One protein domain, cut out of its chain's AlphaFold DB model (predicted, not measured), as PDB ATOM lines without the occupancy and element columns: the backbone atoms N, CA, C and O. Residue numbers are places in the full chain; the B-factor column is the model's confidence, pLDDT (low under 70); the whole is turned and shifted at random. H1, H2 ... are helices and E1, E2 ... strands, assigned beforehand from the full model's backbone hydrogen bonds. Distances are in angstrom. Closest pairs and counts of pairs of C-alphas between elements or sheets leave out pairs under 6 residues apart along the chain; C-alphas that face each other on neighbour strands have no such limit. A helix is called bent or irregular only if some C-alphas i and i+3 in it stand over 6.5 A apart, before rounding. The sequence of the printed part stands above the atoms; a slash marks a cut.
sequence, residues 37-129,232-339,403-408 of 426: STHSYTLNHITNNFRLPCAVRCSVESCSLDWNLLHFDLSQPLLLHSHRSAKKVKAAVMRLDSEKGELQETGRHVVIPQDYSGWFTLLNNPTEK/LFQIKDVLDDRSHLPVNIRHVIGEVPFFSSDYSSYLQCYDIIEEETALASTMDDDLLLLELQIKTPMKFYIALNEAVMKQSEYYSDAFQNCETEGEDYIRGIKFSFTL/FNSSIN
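This is residues 37 to 129, 232 to 339 and 403 to 408 of the 426 residues of the protein "CABIT domain-containing protein" of Mytilus coruscus (UniProt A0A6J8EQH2). Two long bent strands, E3 and E9, run side by side as a ribbon between two ends of an elongated domain, one with E1, E2, E11 and H1, the other with E4, E6, E7, E8 and H2. The kinked helix H4 packs on one face of this strongly twisted sheet, over E3 and E9; H1 and H2 are on the opposite face. The printed part has 207 residues, with four named helices and eleven named strands that follow along the chain as E1 H1 E2 E3 E4 E5 E6 E7 H2 E8 E9 E10 E11 H3 H4, and the class is mixed, helices and strands. The strands form one branched sheet with antiparallel neighbour pairs, in which E3 and E9 have three or more neighbours each. The whole is compact, with a radius of gyration of the C-alphas of 18.3 A and spans of 58 by 30 by 29 A.

E1, residues 37 to 42, is antiparallel to E11, residues 299 to 303, with N 41 and O 300 2.9 A apart. The sheet curls round H1, residues 43 to 49; its closest C-alphas to E11 are Leu 43 and Lys 299, 6.9 A. E2, residues 54 to 58, has E11 on one side, N 57 to O 301 2.9 A, and E3, residues 78 to 96, on the other, N 54 to O 80 2.9 A. E3 bends by 110 degrees at residue 81; its antiparallel neighbour E9, residues 266 to 282, bends by 108 degrees at residue 270, with N 86 and O 275 3.0 A apart. E4, residues 103 to 105, and E5, residues 110 to 113, lie on the same side of E3 as E2, with N 95 to O 104 and N 89 to O 112 both 2.8 A. E6, residues 119 to 122, has E7, residues 232 to 234, on one side, N 120 to O 233 2.8 A, and E8, residues 247 to 253, on the other, N 121 to O 250 3.0 A. H2, residues 235 to 240, is on the sheet at a height of 6.8 A; C-alphas 239 and 89 of E3 are its closest pair, 7.0 A. E8 and E10, residues 289 to 293, lie on the other side of E9 from E3, with N 249 to O 267 and N 278 to O 292 both 2.8 A. E2 E3 E4 and E8 E9 E10 are meanders, each strand the antiparallel neighbour of the one before, in hairpins. H3, residues 306 to 309, only grazes the sheet. H4, residues 313 to 331, has a height of 8.1 A and runs slantwise, at 43 degrees to E3 on the local plane; C-alphas 318 and 281 of E9 are closest, 5.5 A. H4 is irregular, C-alphas 324 and 327 being 7.4 A apart; 13 of its 15 O i to N i+4 pairs are within hydrogen-bond range, as is every such pair in H1 and H2, while H3 is too short for one.

E1 begins at C-alpha 37, (180.152, 273.157, 197.725). E3 is 38.4 A long, E9 30.9 A and H4 26.6 A, ending at C-alpha 331, (190.567, 303.629, 198.717).

The C-alphas of Glu 99 and Ala 307, farthest apart, are 61.1 A from each other. Residues 130 to 231 and 340 to 402 are not printed, with gaps of 12.6 A and 5.6 A. The links E2 to E3 and E8 to E9 are long. Residues 64 to 65, 67 and 403 to 408 have pLDDT under 70.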
ATOM      1  N   SER A  37     180.284 273.904 196.476       97.88
ATOM      2  CA  SER A  37     180.152 273.157 197.725       97.88
ATOM      3  C   SER A  37     178.684 272.923 198.086       97.88
ATOM      4  O   SER A  37     177.820 273.743 197.787       97.88
ATOM      5  N   THR A  38     178.400 271.818 198.778       96.88
ATOM      6  CA  THR A  38     177.060 271.531 199.324       96.88
ATOM      7  C   THR A  38     176.720 272.432 200.511       96.88
ATOM      8  O   THR A  38     175.575 272.835 200.689       96.88
ATOM      9  N   HIS A  39     177.732 272.789 201.300       97.12
ATOM     10  CA  HIS A  39     177.610 273.678 202.450       97.12
ATOM     11  C   HIS A  39     177.885 275.130 202.058       97.12
ATOM     12  O   HIS A  39     178.710 275.399 201.178       97.12
ATOM     13  N   SER A  40     177.219 276.059 202.746       97.12
ATOM     14  CA  SER A  40     177.457 277.497 202.633       97.12
ATOM     15  C   SER A  40     178.121 278.046 203.899       97.12
ATOM     16  O   SER A  40     177.838 277.609 205.016       97.12
ATOM     17  N   TYR A  41     179.005 279.024 203.721       97.69
ATOM     18  CA  TYR A  41     179.877 279.556 204.767       97.69
ATOM     19  C   TYR A  41     179.779 281.078 204.834       97.69
ATOM     20  O   TYR A  41     179.623 281.734 203.808       97.69
ATOM     21  N   THR A  42     179.895 281.668 206.021       97.00
ATOM     22  CA  THR A  42     180.001 283.132 206.143       97.00
ATOM     23  C   THR A  42     181.345 283.621 205.604       97.00
ATOM     24  O   THR A  42     182.323 282.869 205.616       97.00
ATOM     25  N   LEU A  43     181.445 284.890 205.187       97.06
ATOM     26  CA  LEU A  43     182.734 285.454 204.750       97.06
ATOM     27  C   LEU A  43     183.802 285.373 205.844       97.06
ATOM     28  O   LEU A  43     184.954 285.068 205.545       97.06
ATOM     29  N   ASN A  44     183.423 285.564 207.110       97.75
ATOM     30  CA  ASN A  44     184.328 285.360 208.242       97.75
ATOM     31  C   ASN A  44     184.867 283.926 208.314       97.75
ATOM     32  O   ASN A  44     186.044 283.715 208.580       97.75
ATOM     33  N   HIS A  45     184.033 282.917 208.059       98.19
ATOM     34  CA  HIS A  45     184.521 281.543 208.022       98.19
ATOM     35  C   HIS A  45     185.442 281.312 206.813       98.19
ATOM     36  O   HIS A  45     186.496 280.703 206.967       98.19
ATOM     37  N   ILE A  46     185.084 281.841 205.638       98.38
ATOM     38  CA  ILE A  46     185.870 281.683 204.406       98.38
ATOM     39  C   ILE A  46     187.267 282.288 204.560       98.38
ATOM     40  O   ILE A  46     188.260 281.601 204.359       98.38
ATOM     41  N   THR A  47     187.341 283.549 204.978       97.50
ATOM     42  CA  THR A  47     188.601 284.299 205.119       97.50
ATOM     43  C   THR A  47     189.556 283.704 206.159       97.50
ATOM     44  O   THR A  47     190.765 283.817 205.990       97.50
ATOM     45  N   ASN A  48     189.034 283.027 207.188       97.69
ATOM     46  CA  ASN A  48     189.847 282.396 208.233       97.69
ATOM     47  C   ASN A  48     190.261 280.946 207.926       97.69
ATOM     48  O   ASN A  48     191.267 280.483 208.457       97.69
ATOM     49  N   ASN A  49     189.492 280.208 207.115       98.25
ATOM     50  CA  ASN A  49     189.690 278.760 206.928       98.25
ATOM     51  C   ASN A  49     190.106 278.368 205.504       98.25
ATOM     52  O   ASN A  49     190.594 277.259 205.292       98.25
ATOM     53  N   PHE A  50     189.939 279.260 204.527       97.56
ATOM     54  CA  PHE A  50     190.244 279.004 203.124       97.56
ATOM     55  C   PHE A  50     191.281 280.004 202.617       97.56
ATOM     56  O   PHE A  50     191.356 281.146 203.067       97.56
ATOM     57  N   ARG A  51     192.112 279.566 201.668       97.12
ATOM     58  CA  ARG A  51     193.119 280.434 201.054       97.12
ATOM     59  C   ARG A  51     192.459 281.341 200.024       97.12
ATOM     60  O   ARG A  51     191.679 280.871 199.202       97.12
ATOM     61  N   LEU A  52     192.819 282.618 200.057       97.75
ATOM     62  CA  LEU A  52     192.490 283.574 199.005       97.75
ATOM     63  C   LEU A  52     193.626 283.628 197.960       97.75
ATOM     64  O   LEU A  52     194.782 283.384 198.324       97.75
ATOM     65  N   PRO A  53     193.329 283.943 196.685       98.25
ATOM     66  CA  PRO A  53     191.996 284.190 196.126       98.25
ATOM     67  C   PRO A  53     191.153 282.906 195.983       98.25
ATOM     68  O   PRO A  53     191.696 281.833 195.728       98.25
ATOM     69  N   CYS A  54     189.827 283.006 196.118       97.94
ATOM     70  CA  CYS A  54     188.908 281.878 195.922       97.94
ATOM     71  C   CYS A  54     187.590 282.310 195.263       97.94
ATOM     72  O   CYS A  54     187.112 283.422 195.480       97.94
ATOM     73  N   ALA A  55     187.000 281.429 194.452       97.88
ATOM     74  CA  ALA A  55     185.720 281.706 193.806       97.88
ATOM     75  C   ALA A  55     184.550 281.275 194.698       97.88
ATOM     76  O   ALA A  55     184.519 280.154 195.219       97.88
ATOM     77  N   VAL A  56     183.577 282.165 194.846       97.88
ATOM     78  CA  VAL A  56     182.407 282.000 195.702       97.88
ATOM     79  C   VAL A  56     181.130 282.420 194.984       97.88
ATOM     80  O   VAL A  56     181.165 283.117 193.974       97.88
ATOM     81  N   ARG A  57     179.983 282.028 195.533       95.94
ATOM     82  CA  ARG A  57     178.660 282.476 195.088       95.94
ATOM     83  C   ARG A  57     177.758 282.705 196.287       95.94
ATOM     84  O   ARG A  57     177.698 281.839 197.160       95.94
ATOM     85  N   CYS A  58     177.049 283.833 196.341       94.56
ATOM     86  CA  CYS A  58     176.135 284.102 197.450       94.56
ATOM     87  C   CYS A  58     174.998 283.071 197.487       94.56
ATOM     88  O   CYS A  58     174.414 282.722 196.461       94.56
ATOM     89  N   SER A  59     174.660 282.595 198.683       93.00
ATOM     90  CA  SER A  59     173.462 281.797 198.919       93.00
ATOM     91  C   SER A  59     172.263 282.733 199.038       93.00
ATOM     92  O   SER A  59     172.180 283.524 199.980       93.00
ATOM     93  N   VAL A  60     171.333 282.644 198.083       82.69
ATOM     94  CA  VAL A  60     170.092 283.445 198.050       82.69
ATOM     95  C   VAL A  60     169.248 283.213 199.310       82.69
ATOM     96  O   VAL A  60     168.570 284.113 199.788       82.69
ATOM     97  N   GLU A  61     169.362 282.032 199.917       82.56
ATOM     98  CA  GLU A  61     168.675 281.661 201.156       82.56
ATOM     99  C   GLU A  61     169.224 282.354 202.406       82.56
ATOM    100  O   GLU A  61     168.612 282.247 203.465       82.56
ATOM    101  N   SER A  62     170.343 283.078 202.312       78.12
ATOM    102  CA  SER A  62     170.960 283.743 203.467       78.12
ATOM    103  C   SER A  62     170.639 285.233 203.602       78.12
ATOM    104  O   SER A  62     170.893 285.799 204.666       78.12
ATOM    105  N   CYS A  63     170.107 285.877 202.558       70.31
ATOM    106  CA  CYS A  63     169.714 287.278 202.620       70.31
ATOM    107  C   CYS A  63     168.618 287.638 201.607       70.31
ATOM    108  O   CYS A  63     168.772 287.435 200.404       70.31
ATOM    109  N   SER A  64     167.563 288.294 202.086       69.56
ATOM    110  CA  SER A  64     166.585 289.008 201.274       69.56
ATOM    111  C   SER A  64     167.203 290.329 200.826       69.56
ATOM    112  O   SER A  64     167.233 291.310 201.566       69.56
ATOM    113  N   LEU A  65     167.772 290.324 199.627       68.50
ATOM    114  CA  LEU A  65     168.324 291.512 198.989       68.50
ATOM    115  C   LEU A  65     167.192 292.268 198.291       68.50
ATOM    116  O   LEU A  65     166.437 291.670 197.524       68.50
ATOM    117  N   ASP A  66     167.086 293.579 198.515       73.12
ATOM    118  CA  ASP A  66     166.329 294.419 197.590       73.12
ATOM    119  C   ASP A  66     167.169 294.606 196.327       73.12
ATOM    120  O   ASP A  66     168.027 295.488 196.228       73.12
ATOM    121  N   TRP A  67     166.943 293.718 195.365       69.06
ATOM    122  CA  TRP A  67     167.636 293.711 194.082       69.06
ATOM    123  C   TRP A  67     167.449 295.008 193.290       69.06
ATOM    124  O   TRP A  67     168.273 295.301 192.435       69.06
ATOM    125  N   ASN A  68     166.429 295.822 193.589       70.62
ATOM    126  CA  ASN A  68     166.267 297.125 192.938       70.62
ATOM    127  C   ASN A  68     167.296 298.150 193.433       70.62
ATOM    128  O   ASN A  68     167.570 299.138 192.749       70.62
ATOM    129  N   LEU A  69     167.863 297.939 194.626       72.44
ATOM    130  CA  LEU A  69     168.899 298.807 195.178       72.44
ATOM    131  C   LEU A  69     170.293 298.416 194.689       72.44
ATOM    132  O   LEU A  69     171.152 299.287 194.540       72.44
ATOM    133  N   LEU A  70     170.521 297.131 194.423       75.12
ATOM    134  CA  LEU A  70     171.807 296.630 193.960       75.12
ATOM    135  C   LEU A  70     171.886 296.713 192.435       75.12
ATOM    136  O   LEU A  70     171.119 296.089 191.717       75.12
ATOM    137  N   HIS A  71     172.884 297.430 191.922       77.31
ATOM    138  CA  HIS A  71     173.156 297.482 190.479       77.31
ATOM    139  C   HIS A  71     173.837 296.210 189.938       77.31
ATOM    140  O   HIS A  71     174.323 296.208 188.810       77.31
ATOM    141  N   PHE A  72     173.922 295.151 190.743       82.75
ATOM    142  CA  PHE A  72     174.621 293.917 190.411       82.75
ATOM    143  C   PHE A  72     173.975 292.719 191.114       82.75
ATOM    144  O   PHE A  72     173.397 292.846 192.194       82.75
ATOM    145  N   ASP A  73     174.116 291.546 190.501       86.81
ATOM    146  CA  ASP A  73     173.628 290.288 191.050       86.81
ATOM    147  C   ASP A  73     174.698 289.635 191.946       86.81
ATOM    148  O   ASP A  73     175.813 289.378 191.507       86.81
ATOM    149  N   LEU A  74     174.383 289.343 193.208       88.12
ATOM    150  CA  LEU A  74     175.271 288.626 194.134       88.12
ATOM    151  C   LEU A  74     175.213 287.103 193.940       88.12
ATOM    152  O   LEU A  74     176.058 286.379 194.469       88.12
ATOM    153  N   SER A  75     174.211 286.613 193.204       88.75
ATOM    154  CA  SER A  75     174.051 285.207 192.837       88.75
ATOM    155  C   SER A  75     175.014 284.774 191.726       88.75
ATOM    156  O   SER A  75     175.212 283.574 191.519       88.75
ATOM    157  N   GLN A  76     175.658 285.725 191.044       93.12
ATOM    158  CA  GLN A  76     176.703 285.425 190.074       93.12
ATOM    159  C   GLN A  76     178.001 284.958 190.768       93.12
ATOM    160  O   GLN A  76     178.220 285.249 191.949       93.12
ATOM    161  N   PRO A  77     178.884 284.233 190.062       96.31
ATOM    162  CA  PRO A  77     180.189 283.858 190.592       96.31
ATOM    163  C   PRO A  77     181.059 285.092 190.880       96.31
ATOM    164  O   PRO A  77     181.206 285.982 190.040       96.31
ATOM    165  N   LEU A  78     181.667 285.124 192.064       97.56
ATOM    166  CA  LEU A  78     182.572 286.174 192.522       97.56
ATOM    167  C   LEU A  78     183.942 285.574 192.831       97.56
ATOM    168  O   LEU A  78     184.036 284.517 193.448       97.56
ATOM    169  N   LEU A  79     185.011 286.278 192.488       98.25
ATOM    170  CA  LEU A  79     186.357 285.993 192.957       98.25
ATOM    171  C   LEU A  79     186.623 286.820 194.217       98.25
ATOM    172  O   LEU A  79     186.825 288.026 194.112       98.25
ATOM    173  N   LEU A  80     186.656 286.194 195.396       98.44
ATOM    174  CA  LEU A  80     187.204 286.826 196.599       98.44
ATOM    175  C   LEU A  80     188.722 286.875 196.463       98.44
ATOM    176  O   LEU A  80     189.359 285.831 196.334       98.44
ATOM    177  N   HIS A  81     189.295 288.070 196.496       98.62
ATOM    178  CA  HIS A  81     190.700 288.289 196.178       98.62
ATOM    179  C   HIS A  81     191.576 288.434 197.420       98.62
ATOM    180  O   HIS A  81     192.509 287.666 197.637       98.62
ATOM    181  N   SER A  82     191.256 289.421 198.248       98.31
ATOM    182  CA  SER A  82     192.008 289.791 199.441       98.31
ATOM    183  C   SER A  82     191.047 290.317 200.502       98.31
ATOM    184  O   SER A  82     189.859 290.509 200.242       98.31
ATOM    185  N   HIS A  83     191.537 290.528 201.719       97.69
ATOM    186  CA  HIS A  83     190.771 291.196 202.763       97.69
ATOM    187  C   HIS A  83     191.657 292.180 203.523       97.69
ATOM    188  O   HIS A  83     192.880 292.047 203.522       97.69
ATOM    189  N   ARG A  84     191.036 293.170 204.162       97.69
ATOM    190  CA  ARG A  84     191.724 294.171 204.980       97.69
ATOM    191  C   ARG A  84     190.834 294.675 206.110       97.69
ATOM    192  O   ARG A  84     189.613 294.577 206.026       97.69
ATOM    193  N   SER A  85     191.455 295.272 207.124       97.88
ATOM    194  CA  SER A  85     190.776 296.109 208.117       97.88
ATOM    195  C   SER A  85     191.083 297.575 207.829       97.88
ATOM    196  O   SER A  85     192.239 297.922 207.577       97.88
ATOM    197  N   ALA A  86     190.066 298.434 207.851       97.56
ATOM    198  CA  ALA A  86     190.238 299.872 207.682       97.56
ATOM    199  C   ALA A  86     189.248 300.658 208.549       97.56
ATOM    200  O   ALA A  86     188.088 300.268 208.713       97.56
ATOM    201  N   LYS A  87     189.689 301.815 209.055       98.00
ATOM    202  CA  LYS A  87     188.779 302.819 209.617       98.00
ATOM    203  C   LYS A  87     188.078 303.560 208.487       98.00
ATOM    204  O   LYS A  87     188.689 303.876 207.465       98.00
ATOM    205  N   LYS A  88     186.795 303.847 208.679       97.94
ATOM    206  CA  LYS A  88     185.953 304.522 207.697       97.94
ATOM    207  C   LYS A  88     185.011 305.501 208.383       97.94
ATOM    208  O   LYS A  88     184.543 305.248 209.492       97.94
ATOM    209  N   VAL A  89     184.709 306.599 207.704       98.12
ATOM    210  CA  VAL A  89     183.668 307.548 208.099       98.12
ATOM    211  C   VAL A  89     182.386 307.190 207.361       98.12
ATOM    212  O   VAL A  89     182.407 307.029 206.140       98.12
ATOM    213  N   LYS A  90     181.271 307.083 208.083       97.75
ATOM    214  CA  LYS A  90     179.943 307.047 207.470       97.75
ATOM    215  C   LYS A  90     179.426 308.464 207.301       97.75
ATOM    216  O   LYS A  90     179.516 309.276 208.227       97.75
ATOM    217  N   ALA A  91     178.865 308.739 206.133       97.94
ATOM    218  CA  ALA A  91     178.274 310.027 205.842       97.94
ATOM    219  C   ALA A  91     176.938 309.898 205.117       97.94
ATOM    220  O   ALA A  91     176.760 309.065 204.229       97.94
ATOM    221  N   ALA A  92     176.001 310.755 205.502       97.25
ATOM    222  CA  ALA A  92     174.772 310.977 204.769       97.25
ATOM    223  C   ALA A  92     175.072 311.917 203.598       97.25
ATOM    224  O   ALA A  92     175.824 312.886 203.746       97.25
ATOM    225  N   VAL A  93     174.517 311.617 202.428       96.62
ATOM    226  CA  VAL A  93     174.615 312.508 201.272       96.62
ATOM    227  C   VAL A  93     173.558 313.593 201.429       96.62
ATOM    228  O   VAL A  93     172.395 313.298 201.687       96.62
ATOM    229  N   MET A  94     173.960 314.854 201.299       96.62
ATOM    230  CA  MET A  94     173.100 316.014 201.523       96.62
ATOM    231  C   MET A  94     172.889 316.779 200.214       96.62
ATOM    232  O   MET A  94     173.778 316.839 199.364       96.62
ATOM    233  N   ARG A  95     171.742 317.434 200.052       95.06
ATOM    234  CA  ARG A  95     171.488 318.410 198.981       95.06
ATOM    235  C   ARG A  95     170.965 319.707 199.575       95.06
ATOM    236  O   ARG A  95     170.255 319.695 200.578       95.06
ATOM    237  N   LEU A  96     171.333 320.821 198.953       93.81
ATOM    238  CA  LEU A  96     170.804 322.129 199.311       93.81
ATOM    239  C   LEU A  96     169.382 322.258 198.758       93.81
ATOM    240  O   LEU A  96     169.184 322.231 197.545       93.81
ATOM    241  N   ASP A  97     168.403 322.397 199.645       94.44
ATOM    242  CA  ASP A  97     167.045 322.778 199.273       94.44
ATOM    243  C   ASP A  97     167.067 324.249 198.834       94.44
ATOM    244  O   ASP A  97     167.309 325.144 199.647       94.44
ATOM    245  N   SER A  98     166.839 324.507 197.545       91.38
ATOM    246  CA  SER A  98     166.866 325.858 196.975       91.38
ATOM    247  C   SER A  98     165.794 326.785 197.544       91.38
ATOM    248  O   SER A  98     165.983 327.998 197.532       91.38
ATOM    249  N   GLU A  99     164.671 326.242 198.021       94.00
ATOM    250  CA  GLU A  99     163.572 327.042 198.564       94.00
ATOM    251  C   GLU A  99     163.846 327.447 200.013       94.00
ATOM    252  O   GLU A  99     163.543 328.571 200.415       94.00
ATOM    253  N   LYS A 100     164.433 326.537 200.800       92.25
ATOM    254  CA  LYS A 100     164.681 326.752 202.236       92.25
ATOM    255  C   LYS A 100     166.089 327.247 202.555       92.25
ATOM    256  O   LYS A 100     166.304 327.793 203.631       92.25
ATOM    257  N   GLY A 101     167.048 327.046 201.653       90.19
ATOM    258  CA  GLY A 101     168.468 327.285 201.919       90.19
ATOM    259  C   GLY A 101     169.067 326.319 202.948       90.19
ATOM    260  O   GLY A 101     170.110 326.610 203.529       90.19
ATOM    261  N   GLU A 102     168.412 325.181 203.192       93.31
ATOM    262  CA  GLU A 102     168.807 324.188 204.196       93.31
ATOM    263  C   GLU A 102     169.346 322.919 203.530       93.31
ATOM    264  O   GLU A 102     168.907 322.534 202.446       93.31
ATOM    265  N   LEU A 103     170.284 322.239 204.191       95.38
ATOM    266  CA  LEU A 103     170.716 320.915 203.754       95.38
ATOM    267  C   LEU A 103     169.688 319.861 204.153       95.38
ATOM    268  O   LEU A 103     169.354 319.726 205.329       95.38
ATOM    269  N   GLN A 104     169.258 319.065 203.183       96.69
ATOM    270  CA  GLN A 104     168.416 317.897 203.399       96.69
ATOM    271  C   GLN A 104     169.173 316.636 203.014       96.69
ATOM    272  O   GLN A 104     169.899 316.613 202.021       96.69
ATOM    273  N   GLU A 105     169.014 315.593 203.818       96.19
ATOM    274  CA  GLU A 105     169.543 314.273 203.502       96.19
ATOM    275  C   GLU A 105     168.836 313.715 202.263       96.19
ATOM    276  O   GLU A 105     167.609 313.740 202.159       96.19
ATOM    277  N   THR A 106     169.618 313.214 201.313       93.00
ATOM    278  CA  THR A 106     169.120 312.676 200.050       93.00
ATOM    279  C   THR A 106     169.895 311.440 199.638       93.00
ATOM    280  O   THR A 106     171.122 311.446 199.631       93.00
ATOM    281  N   GLY A 107     169.180 310.419 199.175       87.31
ATOM    282  CA  GLY A 107     169.796 309.244 198.572       87.31
ATOM    283  C   GLY A 107     170.431 308.300 199.591       87.31
ATOM    284  O   GLY A 107     170.003 308.201 200.740       87.31
ATOM    285  N   ARG A 108     171.416 307.536 199.123       90.38
ATOM    286  CA  ARG A 108     172.077 306.486 199.904       90.38
ATOM    287  C   ARG A 108     173.245 307.064 200.694       90.38
ATOM    288  O   ARG A 108     173.954 307.947 200.218       90.38
ATOM    289  N   HIS A 109     173.483 306.512 201.880       94.50
ATOM    290  CA  HIS A 109     174.670 306.844 202.667       94.50
ATOM    291  C   HIS A 109     175.936 306.384 201.953       94.50
ATOM    292  O   HIS A 109     175.927 305.423 201.179       94.50
ATOM    293  N   VAL A 110     177.032 307.077 202.234       96.62
ATOM    294  CA  VAL A 110     178.360 306.748 201.730       96.62
ATOM    295  C   VAL A 110     179.304 306.411 202.870       96.62
ATOM    296  O   VAL A 110     179.130 306.815 204.020       96.62
ATOM    297  N   VAL A 111     180.341 305.669 202.521       97.25
ATOM    298  CA  VAL A 111     181.440 305.303 203.394       97.25
ATOM    299  C   VAL A 111     182.730 305.789 202.749       97.25
ATOM    300  O   VAL A 111     183.000 305.511 201.578       97.25
ATOM    301  N   ILE A 112     183.520 306.522 203.528       98.12
ATOM    302  CA  ILE A 112     184.781 307.130 203.103       98.12
ATOM    303  C   ILE A 112     185.905 306.483 203.920       98.12
ATOM    304  O   ILE A 112     185.928 306.645 205.144       98.12
ATOM    305  N   PRO A 113     186.810 305.712 203.303       98.12
ATOM    306  CA  PRO A 113     187.877 305.042 204.034       98.12
ATOM    307  C   PRO A 113     188.993 306.029 204.417       98.12
ATOM    308  O   PRO A 113     189.182 307.051 203.761       98.12
ATOM    309  N   GLN A 114     189.733 305.729 205.488       97.56
ATOM    310  CA  GLN A 114     190.794 306.598 206.026       97.56
ATOM    311  C   GLN A 114     191.876 306.975 205.005       97.56
ATOM    312  O   GLN A 114     192.469 308.048 205.094       97.56
ATOM    313  N   ASP A 115     192.153 306.071 204.073       97.56
ATOM    314  CA  ASP A 115     193.175 306.170 203.037       97.56
ATOM    315  C   ASP A 115     192.673 306.842 201.745       97.56
ATOM    316  O   ASP A 115     193.409 306.908 200.759       97.56
ATOM    317  N   TYR A 116     191.453 307.391 201.748       97.94
ATOM    318  CA  TYR A 116     190.952 308.198 200.643       97.94
ATOM    319  C   TYR A 116     191.781 309.479 200.477       97.94
ATOM    320  O   TYR A 116     191.963 310.262 201.411       97.94
ATOM    321  N   SER A 117     192.273 309.707 199.257       95.69
ATOM    322  CA  SER A 117     193.218 310.787 198.944       95.69
ATOM    323  C   SER A 117     192.561 312.138 198.636       95.69
ATOM    324  O   SER A 117     193.274 313.125 198.428       95.69
ATOM    325  N   GLY A 118     191.226 312.191 198.602       96.31
ATOM    326  CA  GLY A 118     190.482 313.412 198.324       96.31
ATOM    327  C   GLY A 118     190.483 314.421 199.475       96.31
ATOM    328  O   GLY A 118     190.847 314.129 200.617       96.31
ATOM    329  N   TRP A 119     190.066 315.634 199.136       96.75
ATOM    330  CA  TRP A 119     190.076 316.822 199.969       96.75
ATOM    331  C   TRP A 119     188.667 317.324 200.218       96.75
ATOM    332  O   TRP A 119     187.838 317.416 199.305       96.75
ATOM    333  N   PHE A 120     188.440 317.720 201.459       96.75
ATOM    334  CA  PHE A 120     187.178 318.221 201.958       96.75
ATOM    335  C   PHE A 120     187.380 319.586 202.596       96.75
ATOM    336  O   PHE A 120     188.483 319.919 203.015       96.75
ATOM    337  N   THR A 121     186.314 320.364 202.681       95.81
ATOM    338  CA  THR A 121     186.268 321.605 203.460       95.81
ATOM    339  C   THR A 121     185.097 321.555 204.430       95.81
ATOM    340  O   THR A 121     184.121 320.830 204.196       95.81
ATOM    341  N   LEU A 122     185.196 322.303 205.525       95.31
ATOM    342  CA  LEU A 122     184.145 322.390 206.526       95.31
ATOM    343  C   LEU A 122     183.012 323.248 205.969       95.31
ATOM    344  O   LEU A 122     183.231 324.355 205.482       95.31
ATOM    345  N   LEU A 123     181.784 322.750 206.057       93.75
ATOM    346  CA  LEU A 123     180.624 323.491 205.594       93.75
ATOM    347  C   LEU A 123     180.017 324.297 206.747       93.75
ATOM    348  O   LEU A 123     179.101 323.840 207.429       93.75
ATOM    349  N   ASN A 124     180.524 325.516 206.939       90.25
ATOM    350  CA  ASN A 124     179.970 326.466 207.912       90.25
ATOM    351  C   ASN A 124     178.633 327.053 207.440       90.25
ATOM    352  O   ASN A 124     177.715 327.245 208.236       90.25
ATOM    353  N   ASN A 125     178.519 327.319 206.136       89.25
ATOM    354  CA  ASN A 125     177.313 327.824 205.494       89.25
ATOM    355  C   ASN A 125     177.017 326.998 204.226       89.25
ATOM    356  O   ASN A 125     177.857 326.958 203.328       89.25
ATOM    357  N   PRO A 126     175.830 326.372 204.106       85.88
ATOM    358  CA  PRO A 126     175.455 325.567 202.941       85.88
ATOM    359  C   PRO A 126     175.519 326.284 201.587       85.88
ATOM    360  O   PRO A 126     175.739 325.643 200.564       85.88
ATOM    361  N   THR A 127     175.322 327.603 201.573       85.62
ATOM    362  CA  THR A 127     175.345 328.419 200.346       85.62
ATOM    363  C   THR A 127     176.745 328.887 199.952       85.62
ATOM    364  O   THR A 127     176.950 329.380 198.841       85.62
ATOM    365  N   GLU A 128     177.717 328.755 200.854       86.12
ATOM    366  CA  GLU A 128     179.059 329.269 200.645       86.12
ATOM    367  C   GLU A 128     179.866 328.319 199.758       86.12
ATOM    368  O   GLU A 128     179.966 327.108 199.989       86.12
ATOM    369  N   LYS A 129     180.454 328.878 198.698       85.19
ATOM    370  CA  LYS A 129     181.390 328.145 197.851       85.19
ATOM    371  C   LYS A 129     182.794 328.357 198.382       85.19
ATOM    372  O   LYS A 129     183.237 329.492 198.517       85.19
ATOM    373  N   LEU A 232     191.213 323.224 203.232       95.75
ATOM    374  CA  LEU A 232     191.082 321.824 202.869       95.75
ATOM    375  C   LEU A 232     191.710 320.923 203.931       95.75
ATOM    376  O   LEU A 232     192.812 321.190 204.403       95.75
ATOM    377  N   PHE A 233     191.050 319.813 204.218       96.44
ATOM    378  CA  PHE A 233     191.556 318.709 205.026       96.44
ATOM    379  C   PHE A 233     191.249 317.374 204.338       96.44
ATOM    380  O   PHE A 233     190.450 317.300 203.401       96.44
ATOM    381  N   GLN A 234     191.900 316.305 204.779       96.88
ATOM    382  CA  GLN A 234     191.620 314.943 204.332       96.88
ATOM    383  C   GLN A 234     190.694 314.241 205.325       96.88
ATOM    384  O   GLN A 234     190.618 314.598 206.498       96.88
ATOM    385  N   ILE A 235     190.011 313.179 204.892       97.38
ATOM    386  CA  ILE A 235     189.082 312.456 205.776       97.38
ATOM    387  C   ILE A 235     189.772 311.849 207.010       97.38
ATOM    388  O   ILE A 235     189.152 311.700 208.060       97.38
ATOM    389  N   LYS A 236     191.074 311.543 206.911       96.62
ATOM    390  CA  LYS A 236     191.891 311.099 208.049       96.62
ATOM    391  C   LYS A 236     191.869 312.106 209.207       96.62
ATOM    392  O   LYS A 236     191.844 311.688 210.356       96.62
ATOM    393  N   ASP A 237     191.778 313.400 208.905       95.06
ATOM    394  CA  ASP A 237     191.771 314.461 209.911       95.06
ATOM    395  C   ASP A 237     190.430 314.472 210.680       95.06
ATOM    396  O   ASP A 237     190.400 314.754 211.874       95.06
ATOM    397  N   VAL A 238     189.325 314.065 210.034       94.19
ATOM    398  CA  VAL A 238     188.022 313.814 210.694       94.19
ATOM    399  C   VAL A 238     188.073 312.555 211.564       94.19
ATOM    400  O   VAL A 238     187.465 312.500 212.631       94.19
ATOM    401  N   LEU A 239     188.796 311.523 211.121       92.88
ATOM    402  CA  LEU A 239     188.942 310.272 211.869       92.88
ATOM    403  C   LEU A 239     189.769 310.435 213.147       92.88
ATOM    404  O   LEU A 239     189.476 309.768 214.147       92.88
ATOM    405  N   ASP A 240     190.785 311.295 213.097       94.00
ATOM    406  CA  ASP A 240     191.667 311.596 214.221       94.00
ATOM    407  C   ASP A 240     190.963 312.460 215.285       94.00
ATOM    408  O   ASP A 240     191.249 312.304 216.474       94.00
ATOM    409  N   ASP A 241     189.980 313.284 214.895       91.62
ATOM    410  CA  ASP A 241     189.187 314.115 215.808       91.62
ATOM    411  C   ASP A 241     187.684 313.786 215.796       91.62
ATOM    412  O   ASP A 241     186.841 314.461 215.200       91.62
ATOM    413  N   ARG A 242     187.326 312.742 216.550       89.94
ATOM    414  CA  ARG A 242     185.933 312.287 216.693       89.94
ATOM    415  C   ARG A 242     185.020 313.283 217.408       89.94
ATOM    416  O   ARG A 242     183.804 313.109 217.367       89.94
ATOM    417  N   SER A 243     185.580 314.266 218.116       91.25
ATOM    418  CA  SER A 243     184.809 315.149 219.001       91.25
ATOM    419  C   SER A 243     183.870 316.093 218.245       91.25
ATOM    420  O   SER A 243     182.942 316.644 218.835       91.25
ATOM    421  N   HIS A 244     184.070 316.222 216.932       88.69
ATOM    422  CA  HIS A 244     183.315 317.111 216.058       88.69
ATOM    423  C   HIS A 244     182.156 316.445 215.309       88.69
ATOM    424  O   HIS A 244     181.506 317.112 214.512       88.69
ATOM    425  N   LEU A 245     181.866 315.160 215.539       95.38
ATOM    426  CA  LEU A 245     180.727 314.503 214.894       95.38
ATOM    427  C   LEU A 245     179.385 314.855 215.572       95.38
ATOM    428  O   LEU A 245     179.319 314.877 216.804       95.38
ATOM    429  N   PRO A 246     178.297 315.048 214.800       96.44
ATOM    430  CA  PRO A 246     178.252 315.058 213.336       96.44
ATOM    431  C   PRO A 246     178.861 316.339 212.741       96.44
ATOM    432  O   PRO A 246     178.686 317.425 213.290       96.44
ATOM    433  N   VAL A 247     179.524 316.223 211.585       96.19
ATOM    434  CA  VAL A 247     180.139 317.358 210.878       96.19
ATOM    435  C   VAL A 247     179.673 317.423 209.427       96.19
ATOM    436  O   VAL A 247     179.673 316.419 208.715       96.19
ATOM    437  N   ASN A 248     179.283 318.619 208.983       96.50
ATOM    438  CA  ASN A 248     178.954 318.871 207.585       96.50
ATOM    439  C   ASN A 248     180.228 319.255 206.835       96.50
ATOM    440  O   ASN A 248     180.915 320.208 207.204       96.50
ATOM    441  N   ILE A 249     180.529 318.526 205.771       96.62
ATOM    442  CA  ILE A 249     181.704 318.746 204.939       96.62
ATOM    443  C   ILE A 249     181.292 318.832 203.474       96.62
ATOM    444  O   ILE A 249     180.246 318.325 203.066       96.62
ATOM    445  N   ARG A 250     182.144 319.454 202.667       95.88
ATOM    446  CA  ARG A 250     182.013 319.457 201.214       95.88
ATOM    447  C   ARG A 250     183.207 318.756 200.591       95.88
ATOM    448  O   ARG A 250     184.342 319.132 200.865       95.88
ATOM    449  N   HIS A 251     182.960 317.765 199.745       96.31
ATOM    450  CA  HIS A 251     183.981 317.149 198.905       96.31
ATOM    451  C   HIS A 251     184.393 318.130 197.798       96.31
ATOM    452  O   HIS A 251     183.566 318.525 196.978       96.31
ATOM    453  N   VAL A 252     185.662 318.548 197.796       94.75
ATOM    454  CA  VAL A 252     186.187 319.562 196.866       94.75
ATOM    455  C   VAL A 252     186.999 318.919 195.745       94.75
ATOM    456  O   VAL A 252     186.821 319.263 194.580       94.75
ATOM    457  N   ILE A 253     187.908 317.997 196.081       93.94
ATOM    458  CA  ILE A 253     188.843 317.392 195.120       93.94
ATOM    459  C   ILE A 253     188.960 315.906 195.410       93.94
ATOM    460  O   ILE A 253     189.286 315.542 196.532       93.94
ATOM    461  N   GLY A 254     188.819 315.062 194.395       94.06
ATOM    462  CA  GLY A 254     188.985 313.622 194.539       94.06
ATOM    463  C   GLY A 254     188.021 312.853 193.655       94.06
ATOM    464  O   GLY A 254     187.172 313.427 192.971       94.06
ATOM    465  N   GLU A 255     188.173 311.536 193.655       93.44
ATOM    466  CA  GLU A 255     187.299 310.650 192.895       93.44
ATOM    467  C   GLU A 255     185.939 310.516 193.578       93.44
ATOM    468  O   GLU A 255     185.848 310.262 194.781       93.44
ATOM    469  N   VAL A 256     184.874 310.697 192.805       94.06
ATOM    470  CA  VAL A 256     183.493 310.491 193.253       94.06
ATOM    471  C   VAL A 256     183.110 309.013 193.110       94.06
ATOM    472  O   VAL A 256     183.698 308.314 192.281       94.06
ATOM    473  N   PRO A 257     182.130 308.506 193.881       91.88
ATOM    474  CA  PRO A 257     181.637 307.148 193.677       91.88
ATOM    475  C   PRO A 257     181.085 306.974 192.254       91.88
ATOM    476  O   PRO A 257     180.497 307.895 191.685       91.88
ATOM    477  N   PHE A 258     181.240 305.775 191.691       77.38
ATOM    478  CA  PHE A 258     180.920 305.479 190.288       77.38
ATOM    479  C   PHE A 258     179.429 305.668 189.963       77.38
ATOM    480  O   PHE A 258     179.073 306.158 188.892       77.38
ATOM    481  N   PHE A 259     178.546 305.335 190.906       75.38
ATOM    482  CA  PHE A 259     177.097 305.532 190.783       75.38
ATOM    483  C   PHE A 259     176.689 306.957 191.188       75.38
ATOM    484  O   PHE A 259     175.969 307.172 192.160       75.38
ATOM    485  N   SER A 260     177.188 307.954 190.459       75.25
ATOM    486  CA  SER A 260     177.138 309.360 190.874       75.25
ATOM    487  C   SER A 260     175.758 310.025 190.830       75.25
ATOM    488  O   SER A 260     175.642 311.142 191.324       75.25
ATOM    489  N   SER A 261     174.709 309.388 190.290       83.25
ATOM    490  CA  SER A 261     173.382 310.024 190.146       83.25
ATOM    491  C   SER A 261     172.787 310.482 191.480       83.25
ATOM    492  O   SER A 261     172.100 311.503 191.552       83.25
ATOM    493  N   ASP A 262     173.084 309.734 192.541       85.38
ATOM    494  CA  ASP A 262     172.611 310.028 193.892       85.38
ATOM    495  C   ASP A 262     173.674 310.749 194.721       85.38
ATOM    496  O   ASP A 262     173.383 311.214 195.820       85.38
ATOM    497  N   TYR A 263     174.901 310.868 194.207       93.56
ATOM    498  CA  TYR A 263     175.996 311.511 194.913       93.56
ATOM    499  C   TYR A 263     175.858 313.034 194.873       93.56
ATOM    500  O   TYR A 263     175.464 313.628 193.872       93.56
ATOM    501  N   SER A 264     176.232 313.670 195.974       94.31
ATOM    502  CA  SER A 264     176.354 315.114 196.105       94.31
ATOM    503  C   SER A 264     177.668 315.419 196.810       94.31
ATOM    504  O   SER A 264     178.143 314.630 197.629       94.31
ATOM    505  N   SER A 265     178.261 316.571 196.498       94.31
ATOM    506  CA  SER A 265     179.481 317.016 197.173       94.31
ATOM    507  C   SER A 265     179.236 317.421 198.630       94.31
ATOM    508  O   SER A 265     180.194 317.463 199.396       94.31
ATOM    509  N   TYR A 266     177.989 317.682 199.034       95.88
ATOM    510  CA  TYR A 266     177.630 317.995 200.419       95.88
ATOM    511  C   TYR A 266     177.392 316.701 201.199       95.88
ATOM    512  O   TYR A 266     176.550 315.887 200.825       95.88
ATOM    513  N   LEU A 267     178.129 316.515 202.291       97.38
ATOM    514  CA  LEU A 267     178.107 315.299 203.098       97.38
ATOM    515  C   LEU A 267     177.963 315.660 204.576       97.38
ATOM    516  O   LEU A 267     178.587 316.607 205.048       97.38
ATOM    517  N   GLN A 268     177.192 314.877 205.324       97.56
ATOM    518  CA  GLN A 268     177.165 314.939 206.782       97.56
ATOM    519  C   GLN A 268     177.805 313.676 207.346       97.56
ATOM    520  O   GLN A 268     177.205 312.603 207.329       97.56
ATOM    521  N   CYS A 269     179.030 313.794 207.848       98.00
ATOM    522  CA  CYS A 269     179.708 312.714 208.551       98.00
ATOM    523  C   CYS A 269     179.080 312.540 209.932       98.00
ATOM    524  O   CYS A 269     179.008 313.504 210.692       98.00
ATOM    525  N   TYR A 270     178.645 311.325 210.267       97.50
ATOM    526  CA  TYR A 270     177.877 311.078 211.493       97.50
ATOM    527  C   TYR A 270     178.419 309.932 212.360       97.50
ATOM    528  O   TYR A 270     178.072 309.855 213.534       97.50
ATOM    529  N   ASP A 271     179.257 309.043 211.820       97.31
ATOM    530  CA  ASP A 271     179.783 307.880 212.550       97.31
ATOM    531  C   ASP A 271     181.162 307.466 212.014       97.31
ATOM    532  O   ASP A 271     181.496 307.704 210.849       97.31
ATOM    533  N   ILE A 272     181.965 306.832 212.869       97.38
ATOM    534  CA  ILE A 272     183.277 306.276 212.528       97.38
ATOM    535  C   ILE A 272     183.283 304.805 212.899       97.38
ATOM    536  O   ILE A 272     183.172 304.438 214.069       97.38
ATOM    537  N   ILE A 273     183.517 303.970 211.897       97.12
ATOM    538  CA  ILE A 273     183.582 302.523 212.049       97.12
ATOM    539  C   ILE A 273     184.980 302.008 211.738       97.12
ATOM    540  O   ILE A 273     185.712 302.580 210.934       97.12
ATOM    541  N   GLU A 274     185.345 300.904 212.374       97.50
ATOM    542  CA  GLU A 274     186.451 300.060 211.939       97.50
ATOM    543  C   GLU A 274     185.853 298.780 211.374       97.50
ATOM    544  O   GLU A 274     185.021 298.131 212.016       97.50
ATOM    545  N   GLU A 275     186.219 298.465 210.140       96.31
ATOM    546  CA  GLU A 275     185.535 297.452 209.361       96.31
ATOM    547  C   GLU A 275     186.530 296.547 208.649       96.31
ATOM    548  O   GLU A 275     187.438 297.013 207.961       96.31
ATOM    549  N   GLU A 276     186.302 295.245 208.793       97.88
ATOM    550  CA  GLU A 276     186.988 294.215 208.029       97.88
ATOM    551  C   GLU A 276     186.178 293.896 206.776       97.88
ATOM    552  O   GLU A 276     185.002 293.513 206.853       97.88
ATOM    553  N   THR A 277     186.811 294.043 205.617       98.06
ATOM    554  CA  THR A 277     186.189 293.834 204.314       98.06
ATOM    555  C   THR A 277     187.021 292.919 203.432       98.06
ATOM    556  O   THR A 277     188.245 292.874 203.531       98.06
ATOM    557  N   ALA A 278     186.345 292.178 202.557       98.06
ATOM    558  CA  ALA A 278     186.946 291.419 201.477       98.06
ATOM    559  C   ALA A 278     186.764 292.173 200.156       98.06
ATOM    560  O   ALA A 278     185.652 292.601 199.830       98.06
ATOM    561  N   LEU A 279     187.850 292.311 199.398       98.31
ATOM    562  CA  LEU A 279     187.817 292.734 198.006       98.31
ATOM    563  C   LEU A 279     187.389 291.542 197.152       98.31
ATOM    564  O   LEU A 279     187.958 290.454 197.265       98.31
ATOM    565  N   ALA A 280     186.409 291.757 196.285       98.00
ATOM    566  CA  ALA A 280     185.966 290.761 195.327       98.00
ATOM    567  C   ALA A 280     185.780 291.368 193.937       98.00
ATOM    568  O   ALA A 280     185.562 292.570 193.829       98.00
ATOM    569  N   SER A 281     185.814 290.537 192.896       97.62
ATOM    570  CA  SER A 281     185.389 290.895 191.535       97.62
ATOM    571  C   SER A 281     184.333 289.912 191.049       97.62
ATOM    572  O   SER A 281     184.435 288.718 191.326       97.62
ATOM    573  N   THR A 282     183.348 290.366 190.281       96.44
ATOM    574  CA  THR A 282     182.497 289.458 189.498       96.44
ATOM    575  C   THR A 282     183.355 288.694 188.490       96.44
ATOM    576  O   THR A 282     184.359 289.210 187.992       96.44
ATOM    577  N   MET A 283     182.985 287.442 188.225       95.12
ATOM    578  CA  MET A 283     183.617 286.583 187.221       95.12
ATOM    579  C   MET A 283     182.700 286.448 186.000       95.12
ATOM    580  O   MET A 283     182.307 285.343 185.628       95.12
ATOM    581  N   ASP A 284     182.333 287.586 185.415       91.00
ATOM    582  CA  ASP A 284     181.476 287.684 184.232       91.00
ATOM    583  C   ASP A 284     182.101 288.639 183.199       91.00
ATOM    584  O   ASP A 284     183.175 289.200 183.417       91.00
ATOM    585  N   ASP A 285     181.438 288.823 182.061       89.94
ATOM    586  CA  ASP A 285     181.833 289.751 181.002       89.94
ATOM    587  C   ASP A 285     181.944 291.207 181.495       89.94
ATOM    588  O   ASP A 285     182.817 291.958 181.041       89.94
ATOM    589  N   ASP A 286     181.080 291.589 182.439       90.81
ATOM    590  CA  ASP A 286     181.063 292.897 183.088       90.81
ATOM    591  C   ASP A 286     181.714 292.802 184.476       90.81
ATOM    592  O   ASP A 286     181.064 292.549 185.495       90.81
ATOM    593  N   LEU A 287     183.035 292.989 184.501       93.94
ATOM    594  CA  LEU A 287     183.847 292.922 185.718       93.94
ATOM    595  C   LEU A 287     183.502 294.062 186.682       93.94
ATOM    596  O   LEU A 287     183.756 295.241 186.408       93.94
ATOM    597  N   LEU A 288     182.975 293.693 187.846       94.12
ATOM    598  CA  LEU A 288     182.603 294.594 188.921       94.12
ATOM    599  C   LEU A 288     183.351 294.245 190.213       94.12
ATOM    600  O   LEU A 288     183.161 293.162 190.758       94.12
ATOM    601  N   LEU A 289     184.166 295.164 190.724       95.62
ATOM    602  CA  LEU A 289     184.758 295.126 192.043       95.62
ATOM    603  C   LEU A 289     183.711 295.448 193.112       95.62
ATOM    604  O   LEU A 289     182.768 296.226 192.940       95.62
ATOM    605  N   LEU A 290     183.881 294.775 194.237       95.31
ATOM    606  CA  LEU A 290     182.973 294.771 195.367       95.31
ATOM    607  C   LEU A 290     183.801 294.798 196.641       95.31
ATOM    608  O   LEU A 290     184.838 294.145 196.740       95.31
ATOM    609  N   GLU A 291     183.328 295.548 197.629       95.88
ATOM    610  CA  GLU A 291     183.892 295.524 198.973       95.88
ATOM    611  C   GLU A 291     182.818 294.965 199.912       95.88
ATOM    612  O   GLU A 291     181.787 295.598 200.166       95.88
ATOM    613  N   LEU A 292     183.039 293.734 200.374       95.44
ATOM    614  CA  LEU A 292     182.083 292.961 201.162       95.44
ATOM    615  C   LEU A 292     182.504 292.932 202.632       95.44
ATOM    616  O   LEU A 292     183.611 292.508 202.950       95.44
ATOM    617  N   GLN A 293     181.619 293.319 203.548       95.50
ATOM    618  CA  GLN A 293     181.860 293.189 204.989       95.50
ATOM    619  C   GLN A 293     182.054 291.727 205.412       95.50
ATOM    620  O   GLN A 293     181.168 290.894 205.217       95.50
ATOM    621  N   ILE A 294     183.161 291.426 206.096       96.75
ATOM    622  CA  ILE A 294     183.474 290.068 206.571       96.75
ATOM    623  C   ILE A 294     182.460 289.592 207.621       96.75
ATOM    624  O   ILE A 294     182.053 288.428 207.624       96.75
ATOM    625  N   LYS A 295     181.996 290.505 208.485       94.19
ATOM    626  CA  LYS A 295     181.028 290.230 209.565       94.19
ATOM    627  C   LYS A 295     179.572 290.143 209.077       94.19
ATOM    628  O   LYS A 295     178.648 290.220 209.885       94.19
ATOM    629  N   THR A 296     179.365 289.973 207.770       90.94
ATOM    630  CA  THR A 296     178.047 289.739 207.174       90.94
ATOM    631  C   THR A 296     177.408 288.437 207.673       90.94
ATOM    632  O   THR A 296     178.110 287.431 207.817       90.94
ATOM    633  N   PRO A 297     176.080 288.402 207.897       90.00
ATOM    634  CA  PRO A 297     175.360 287.143 208.082       90.00
ATOM    635  C   PRO A 297     175.213 286.345 206.774       90.00
ATOM    636  O   PRO A 297     174.836 285.174 206.828       90.00
ATOM    637  N   MET A 298     175.503 286.953 205.615       91.06
ATOM    638  CA  MET A 298     175.413 286.290 204.315       91.06
ATOM    639  C   MET A 298     176.322 285.065 204.257       91.06
ATOM    640  O   MET A 298     177.460 285.074 204.740       91.06
ATOM    641  N   LYS A 299     175.819 284.015 203.611       95.12
ATOM    642  CA  LYS A 299     176.550 282.774 203.379       95.12
ATOM    643  C   LYS A 299     176.860 282.607 201.901       95.12
ATOM    644  O   LYS A 299     176.094 283.028 201.040       95.12
ATOM    645  N   PHE A 300     177.967 281.941 201.616       97.19
ATOM    646  CA  PHE A 300     178.496 281.749 200.278       97.19
ATOM    647  C   PHE A 300     178.872 280.284 200.069       97.19
ATOM    648  O   PHE A 300     179.418 279.636 200.963       97.19
ATOM    649  N   TYR A 301     178.580 279.766 198.881       97.75
ATOM    650  CA  TYR A 301     179.116 278.493 198.412       97.75
ATOM    651  C   TYR A 301     180.502 278.729 197.820       97.75
ATOM    652  O   TYR A 301     180.706 279.720 197.121       97.75
ATOM    653  N   ILE A 302     181.437 277.820 198.075       98.12
ATOM    654  CA  ILE A 302     182.803 277.880 197.542       98.12
ATOM    655  C   ILE A 302     182.875 276.950 196.334       98.12
ATOM    656  O   ILE A 302     182.317 275.853 196.362       98.12
ATOM    657  N   ALA A 303     183.546 277.364 195.267       98.00
ATOM    658  CA  ALA A 303     183.763 276.486 194.126       98.00
ATOM    659  C   ALA A 303     184.893 275.475 194.400       98.00
ATOM    660  O   ALA A 303     185.997 275.829 194.807       98.00
ATOM    661  N   LEU A 304     184.608 274.199 194.148       97.75
ATOM    662  CA  LEU A 304     185.466 273.045 194.432       97.75
ATOM    663  C   LEU A 304     186.403 272.685 193.268       97.75
ATOM    664  O   LEU A 304     187.321 271.887 193.428       97.75
ATOM    665  N   ASN A 305     186.182 273.248 192.078       96.69
ATOM    666  CA  ASN A 305     186.956 272.969 190.866       96.69
ATOM    667  C   ASN A 305     187.999 274.057 190.547       96.69
ATOM    668  O   ASN A 305     188.148 274.471 189.396       96.69
ATOM    669  N   GLU A 306     188.754 274.490 191.560       95.12
ATOM    670  CA  GLU A 306     189.727 275.593 191.479       95.12
ATOM    671  C   GLU A 306     190.737 275.452 190.332       95.12
ATOM    672  O   GLU A 306     190.953 276.400 189.579       95.12
ATOM    673  N   ALA A 307     191.307 274.259 190.143       96.06
ATOM    674  CA  ALA A 307     192.298 274.011 189.094       96.06
ATOM    675  C   ALA A 307     191.755 274.261 187.676       96.06
ATOM    676  O   ALA A 307     192.503 274.701 186.806       96.06
ATOM    677  N   VAL A 308     190.463 273.994 187.449       95.44
ATOM    678  CA  VAL A 308     189.792 274.244 186.164       95.44
ATOM    679  C   VAL A 308     189.445 275.726 186.032       95.44
ATOM    680  O   VAL A 308     189.680 276.315 184.981       95.44
ATOM    681  N   MET A 309     188.948 276.354 187.104       94.50
ATOM    682  CA  MET A 309     188.608 277.781 187.103       94.50
ATOM    683  C   MET A 309     189.815 278.666 186.806       94.50
ATOM    684  O   MET A 309     189.710 279.572 185.987       94.50
ATOM    685  N   LYS A 310     190.978 278.374 187.400       95.81
ATOM    686  CA  LYS A 310     192.216 279.138 187.171       95.81
ATOM    687  C   LYS A 310     192.704 279.123 185.721       95.81
ATOM    688  O   LYS A 310     193.512 279.965 185.353       95.81
ATOM    689  N   GLN A 311     192.235 278.179 184.905       95.62
ATOM    690  CA  GLN A 311     192.552 278.111 183.474       95.62
ATOM    691  C   GLN A 311     191.572 278.924 182.614       95.62
ATOM    692  O   GLN A 311     191.748 279.001 181.402       95.62
ATOM    693  N   SER A 312     190.524 279.494 183.214       95.31
ATOM    694  CA  SER A 312     189.492 280.240 182.499       95.31
ATOM    695  C   SER A 312     189.821 281.719 182.355       95.31
ATOM    696  O   SER A 312     190.424 282.323 183.244       95.31
ATOM    697  N   GLU A 313     189.349 282.312 181.257       95.25
ATOM    698  CA  GLU A 313     189.466 283.753 181.013       95.25
ATOM    699  C   GLU A 313     188.720 284.554 182.089       95.25
ATOM    700  O   GLU A 313     189.289 285.493 182.627       95.25
ATOM    701  N   TYR A 314     187.526 284.116 182.510       94.62
ATOM    702  CA  TYR A 314     186.741 284.779 183.562       94.62
ATOM    703  C   TYR A 314     187.503 284.928 184.884       94.62
ATOM    704  O   TYR A 314     187.481 285.989 185.503       94.62
ATOM    705  N   TYR A 315     188.193 283.870 185.325       96.50
ATOM    706  CA  TYR A 315     189.017 283.932 186.532       96.50
ATOM    707  C   TYR A 315     190.217 284.857 186.337       96.50
ATOM    708  O   TYR A 315     190.497 285.677 187.205       96.50
ATOM    709  N   SER A 316     190.930 284.715 185.214       96.94
ATOM    710  CA  SER A 316     192.121 285.520 184.927       96.94
ATOM    711  C   SER A 316     191.787 287.010 184.851       96.94
ATOM    712  O   SER A 316     192.518 287.824 185.405       96.94
ATOM    713  N   ASP A 317     190.680 287.359 184.200       96.94
ATOM    714  CA  ASP A 317     190.209 288.730 184.037       96.94
ATOM    715  C   ASP A 317     189.770 289.329 185.381       96.94
ATOM    716  O   ASP A 317     190.201 290.426 185.730       96.94
ATOM    717  N   ALA A 318     188.985 288.594 186.178       97.62
ATOM    718  CA  ALA A 318     188.578 289.025 187.517       97.62
ATOM    719  C   ALA A 318     189.775 289.190 188.469       97.62
ATOM    720  O   ALA A 318     189.831 290.149 189.237       97.62
ATOM    721  N   PHE A 319     190.747 288.275 188.408       98.25
ATOM    722  CA  PHE A 319     191.977 288.356 189.195       98.25
ATOM    723  C   PHE A 319     192.800 289.582 188.796       98.25
ATOM    724  O   PHE A 319     193.178 290.371 189.658       98.25
ATOM    725  N   GLN A 320     193.012 289.787 187.493       98.12
ATOM    726  CA  GLN A 320     193.743 290.946 186.989       98.12
ATOM    727  C   GLN A 320     193.048 292.259 187.362       98.12
ATOM    728  O   GLN A 320     193.728 293.202 187.744       98.12
ATOM    729  N   ASN A 321     191.714 292.309 187.298       97.56
ATOM    730  CA  ASN A 321     190.930 293.477 187.695       97.56
ATOM    731  C   ASN A 321     191.146 293.835 189.176       97.56
ATOM    732  O   ASN A 321     191.334 295.001 189.513       97.56
ATOM    733  N   CYS A 322     191.184 292.834 190.063       98.19
ATOM    734  CA  CYS A 322     191.530 293.043 191.470       98.19
ATOM    735  C   CYS A 322     192.982 293.511 191.662       98.19
ATOM    736  O   CYS A 322     193.224 294.382 192.491       98.19
ATOM    737  N   GLU A 323     193.941 292.959 190.918       98.00
ATOM    738  CA  GLU A 323     195.358 293.333 191.030       98.00
ATOM    739  C   GLU A 323     195.641 294.753 190.515       98.00
ATOM    740  O   GLU A 323     196.460 295.460 191.097       98.00
ATOM    741  N   THR A 324     194.981 295.187 189.436       97.12
ATOM    742  CA  THR A 324     195.244 296.505 188.835       97.12
ATOM    743  C   THR A 324     194.414 297.615 189.453       97.12
ATOM    744  O   THR A 324     194.954 298.673 189.748       97.12
ATOM    745  N   GLU A 325     193.118 297.382 189.658       96.94
ATOM    746  CA  GLU A 325     192.175 298.425 190.074       96.94
ATOM    747  C   GLU A 325     191.736 298.283 191.540       96.94
ATOM    748  O   GLU A 325     191.086 299.173 192.091       96.94
ATOM    749  N   GLY A 326     192.054 297.159 192.188       97.12
ATOM    750  CA  GLY A 326     191.547 296.830 193.518       97.12
ATOM    751  C   GLY A 326     191.973 297.814 194.597       97.12
ATOM    752  O   GLY A 326     191.132 298.228 195.390       97.12
ATOM    753  N   GLU A 327     193.248 298.210 194.618       96.94
ATOM    754  CA  GLU A 327     193.787 299.150 195.613       96.94
ATOM    755  C   GLU A 327     193.156 300.544 195.509       96.94
ATOM    756  O   GLU A 327     192.776 301.129 196.527       96.94
ATOM    757  N   ASP A 328     192.985 301.065 194.296       96.00
ATOM    758  CA  ASP A 328     192.345 302.366 194.090       96.00
ATOM    759  C   ASP A 328     190.852 302.287 194.425       96.00
ATOM    760  O   ASP A 328     190.321 303.126 195.163       96.00
ATOM    761  N   TYR A 329     190.186 301.204 194.012       96.44
ATOM    762  CA  TYR A 329     188.786 300.970 194.337       96.44
ATOM    763  C   TYR A 329     188.528 300.940 195.851       96.44
ATOM    764  O   TYR A 329     187.639 301.638 196.352       96.44
ATOM    765  N   ILE A 330     189.306 300.168 196.616       97.06
ATOM    766  CA  ILE A 330     189.127 300.090 198.070       97.06
ATOM    767  C   ILE A 330     189.508 301.403 198.767       97.06
ATOM    768  O   ILE A 330     189.001 301.662 199.856       97.06
ATOM    769  N   ARG A 331     190.299 302.288 198.165       97.31
ATOM    770  CA  ARG A 331     190.567 303.629 198.717       97.31
ATOM    771  C   ARG A 331     189.475 304.645 198.392       97.31
ATOM    772  O   ARG A 331     189.389 305.661 199.070       97.31
ATOM    773  N   GLY A 332     188.616 304.381 197.408       97.06
ATOM    774  CA  GLY A 332     187.545 305.287 196.979       97.06
ATOM    775  C   GLY A 332     186.367 305.431 197.955       97.06
ATOM    776  O   GLY A 332     186.166 304.616 198.863       97.06
ATOM    777  N   ILE A 333     185.540 306.459 197.728       97.12
ATOM    778  CA  ILE A 333     184.222 306.626 198.363       97.12
ATOM    779  C   ILE A 333     183.256 305.595 197.774       97.12
ATOM    780  O   ILE A 333     183.208 305.413 196.555       97.12
ATOM    781  N   LYS A 334     182.434 304.951 198.610       94.75
ATOM    782  CA  LYS A 334     181.383 304.043 198.121       94.75
ATOM    783  C   LYS A 334     180.052 304.264 198.807       94.75
ATOM    784  O   LYS A 334     180.008 304.699 199.951       94.75
ATOM    785  N   PHE A 335     178.973 303.897 198.127       93.00
ATOM    786  CA  PHE A 335     177.656 303.800 198.747       93.00
ATOM    787  C   PHE A 335     177.575 302.582 199.660       93.00
ATOM    788  O   PHE A 335     178.035 301.500 199.296       93.00
ATOM    789  N   SER A 336     176.973 302.761 200.832       90.56
ATOM    790  CA  SER A 336     176.637 301.666 201.735       90.56
ATOM    791  C   SER A 336     175.241 301.128 201.463       90.56
ATOM    792  O   SER A 336     174.279 301.895 201.404       90.56
ATOM    793  N   PHE A 337     175.127 299.804 201.402       84.81
ATOM    794  CA  PHE A 337     173.850 299.105 201.301       84.81
ATOM    795  C   PHE A 337     173.550 298.318 202.568       84.81
ATOM    796  O   PHE A 337     174.316 297.428 202.946       84.81
ATOM    797  N   THR A 338     172.404 298.607 203.182       79.25
ATOM    798  CA  THR A 338     171.926 297.875 204.352       79.25
ATOM    799  C   THR A 338     171.025 296.724 203.981       79.25
ATOM    800  O   THR A 338     170.009 296.884 203.314       79.25
ATOM    801  N   LEU A 339     171.420 295.548 204.458       75.19
ATOM    802  CA  LEU A 339     170.668 294.315 204.340       75.19
ATOM    803  C   LEU A 339     169.838 294.134 205.605       75.19
ATOM    804  O   LEU A 339     170.390 293.959 206.692       75.19
ATOM    805  N   PHE A 403     174.059 296.803 208.301       34.00
ATOM    806  CA  PHE A 403     175.011 296.178 207.384       34.00
ATOM    807  C   PHE A 403     175.403 297.166 206.272       34.00
ATOM    808  O   PHE A 403     174.560 297.964 205.887       34.00
ATOM    809  N   ASN A 404     176.632 297.126 205.749       34.12
ATOM    810  CA  ASN A 404     177.047 297.905 204.572       34.12
ATOM    811  C   ASN A 404     177.821 296.992 203.600       34.12
ATOM    812  O   ASN A 404     178.949 296.607 203.882       34.12
ATOM    813  N   SER A 405     177.271 296.657 202.434       38.12
ATOM    814  CA  SER A 405     178.099 296.270 201.275       38.12
ATOM    815  C   SER A 405     178.372 297.502 200.416       38.12
ATOM    816  O   SER A 405     177.649 298.492 200.531       38.12
ATOM    817  N   SER A 406     179.423 297.479 199.594       41.12
ATOM    818  CA  SER A 406     179.711 298.579 198.672       41.12
ATOM    819  C   SER A 406     180.234 298.070 197.323       41.12
ATOM    820  O   SER A 406     180.908 297.040 197.263       41.12
ATOM    821  N   ILE A 407     179.853 298.750 196.240       40.19
ATOM    822  CA  ILE A 407     180.112 298.369 194.842       40.19
ATOM    823  C   ILE A 407     180.751 299.574 194.166       40.19
ATOM    824  O   ILE A 407     180.131 300.631 194.182       40.19
ATOM    825  N   ASN A 408     181.901 299.417 193.523       45.94
ATOM    826  CA  ASN A 408     182.332 300.173 192.342       45.94
ATOM    827  C   ASN A 408     183.414 299.339 191.635       45.94
ATOM    828  O   ASN A 408     184.125 298.594 192.280       45.94
TER     829      ASN A 408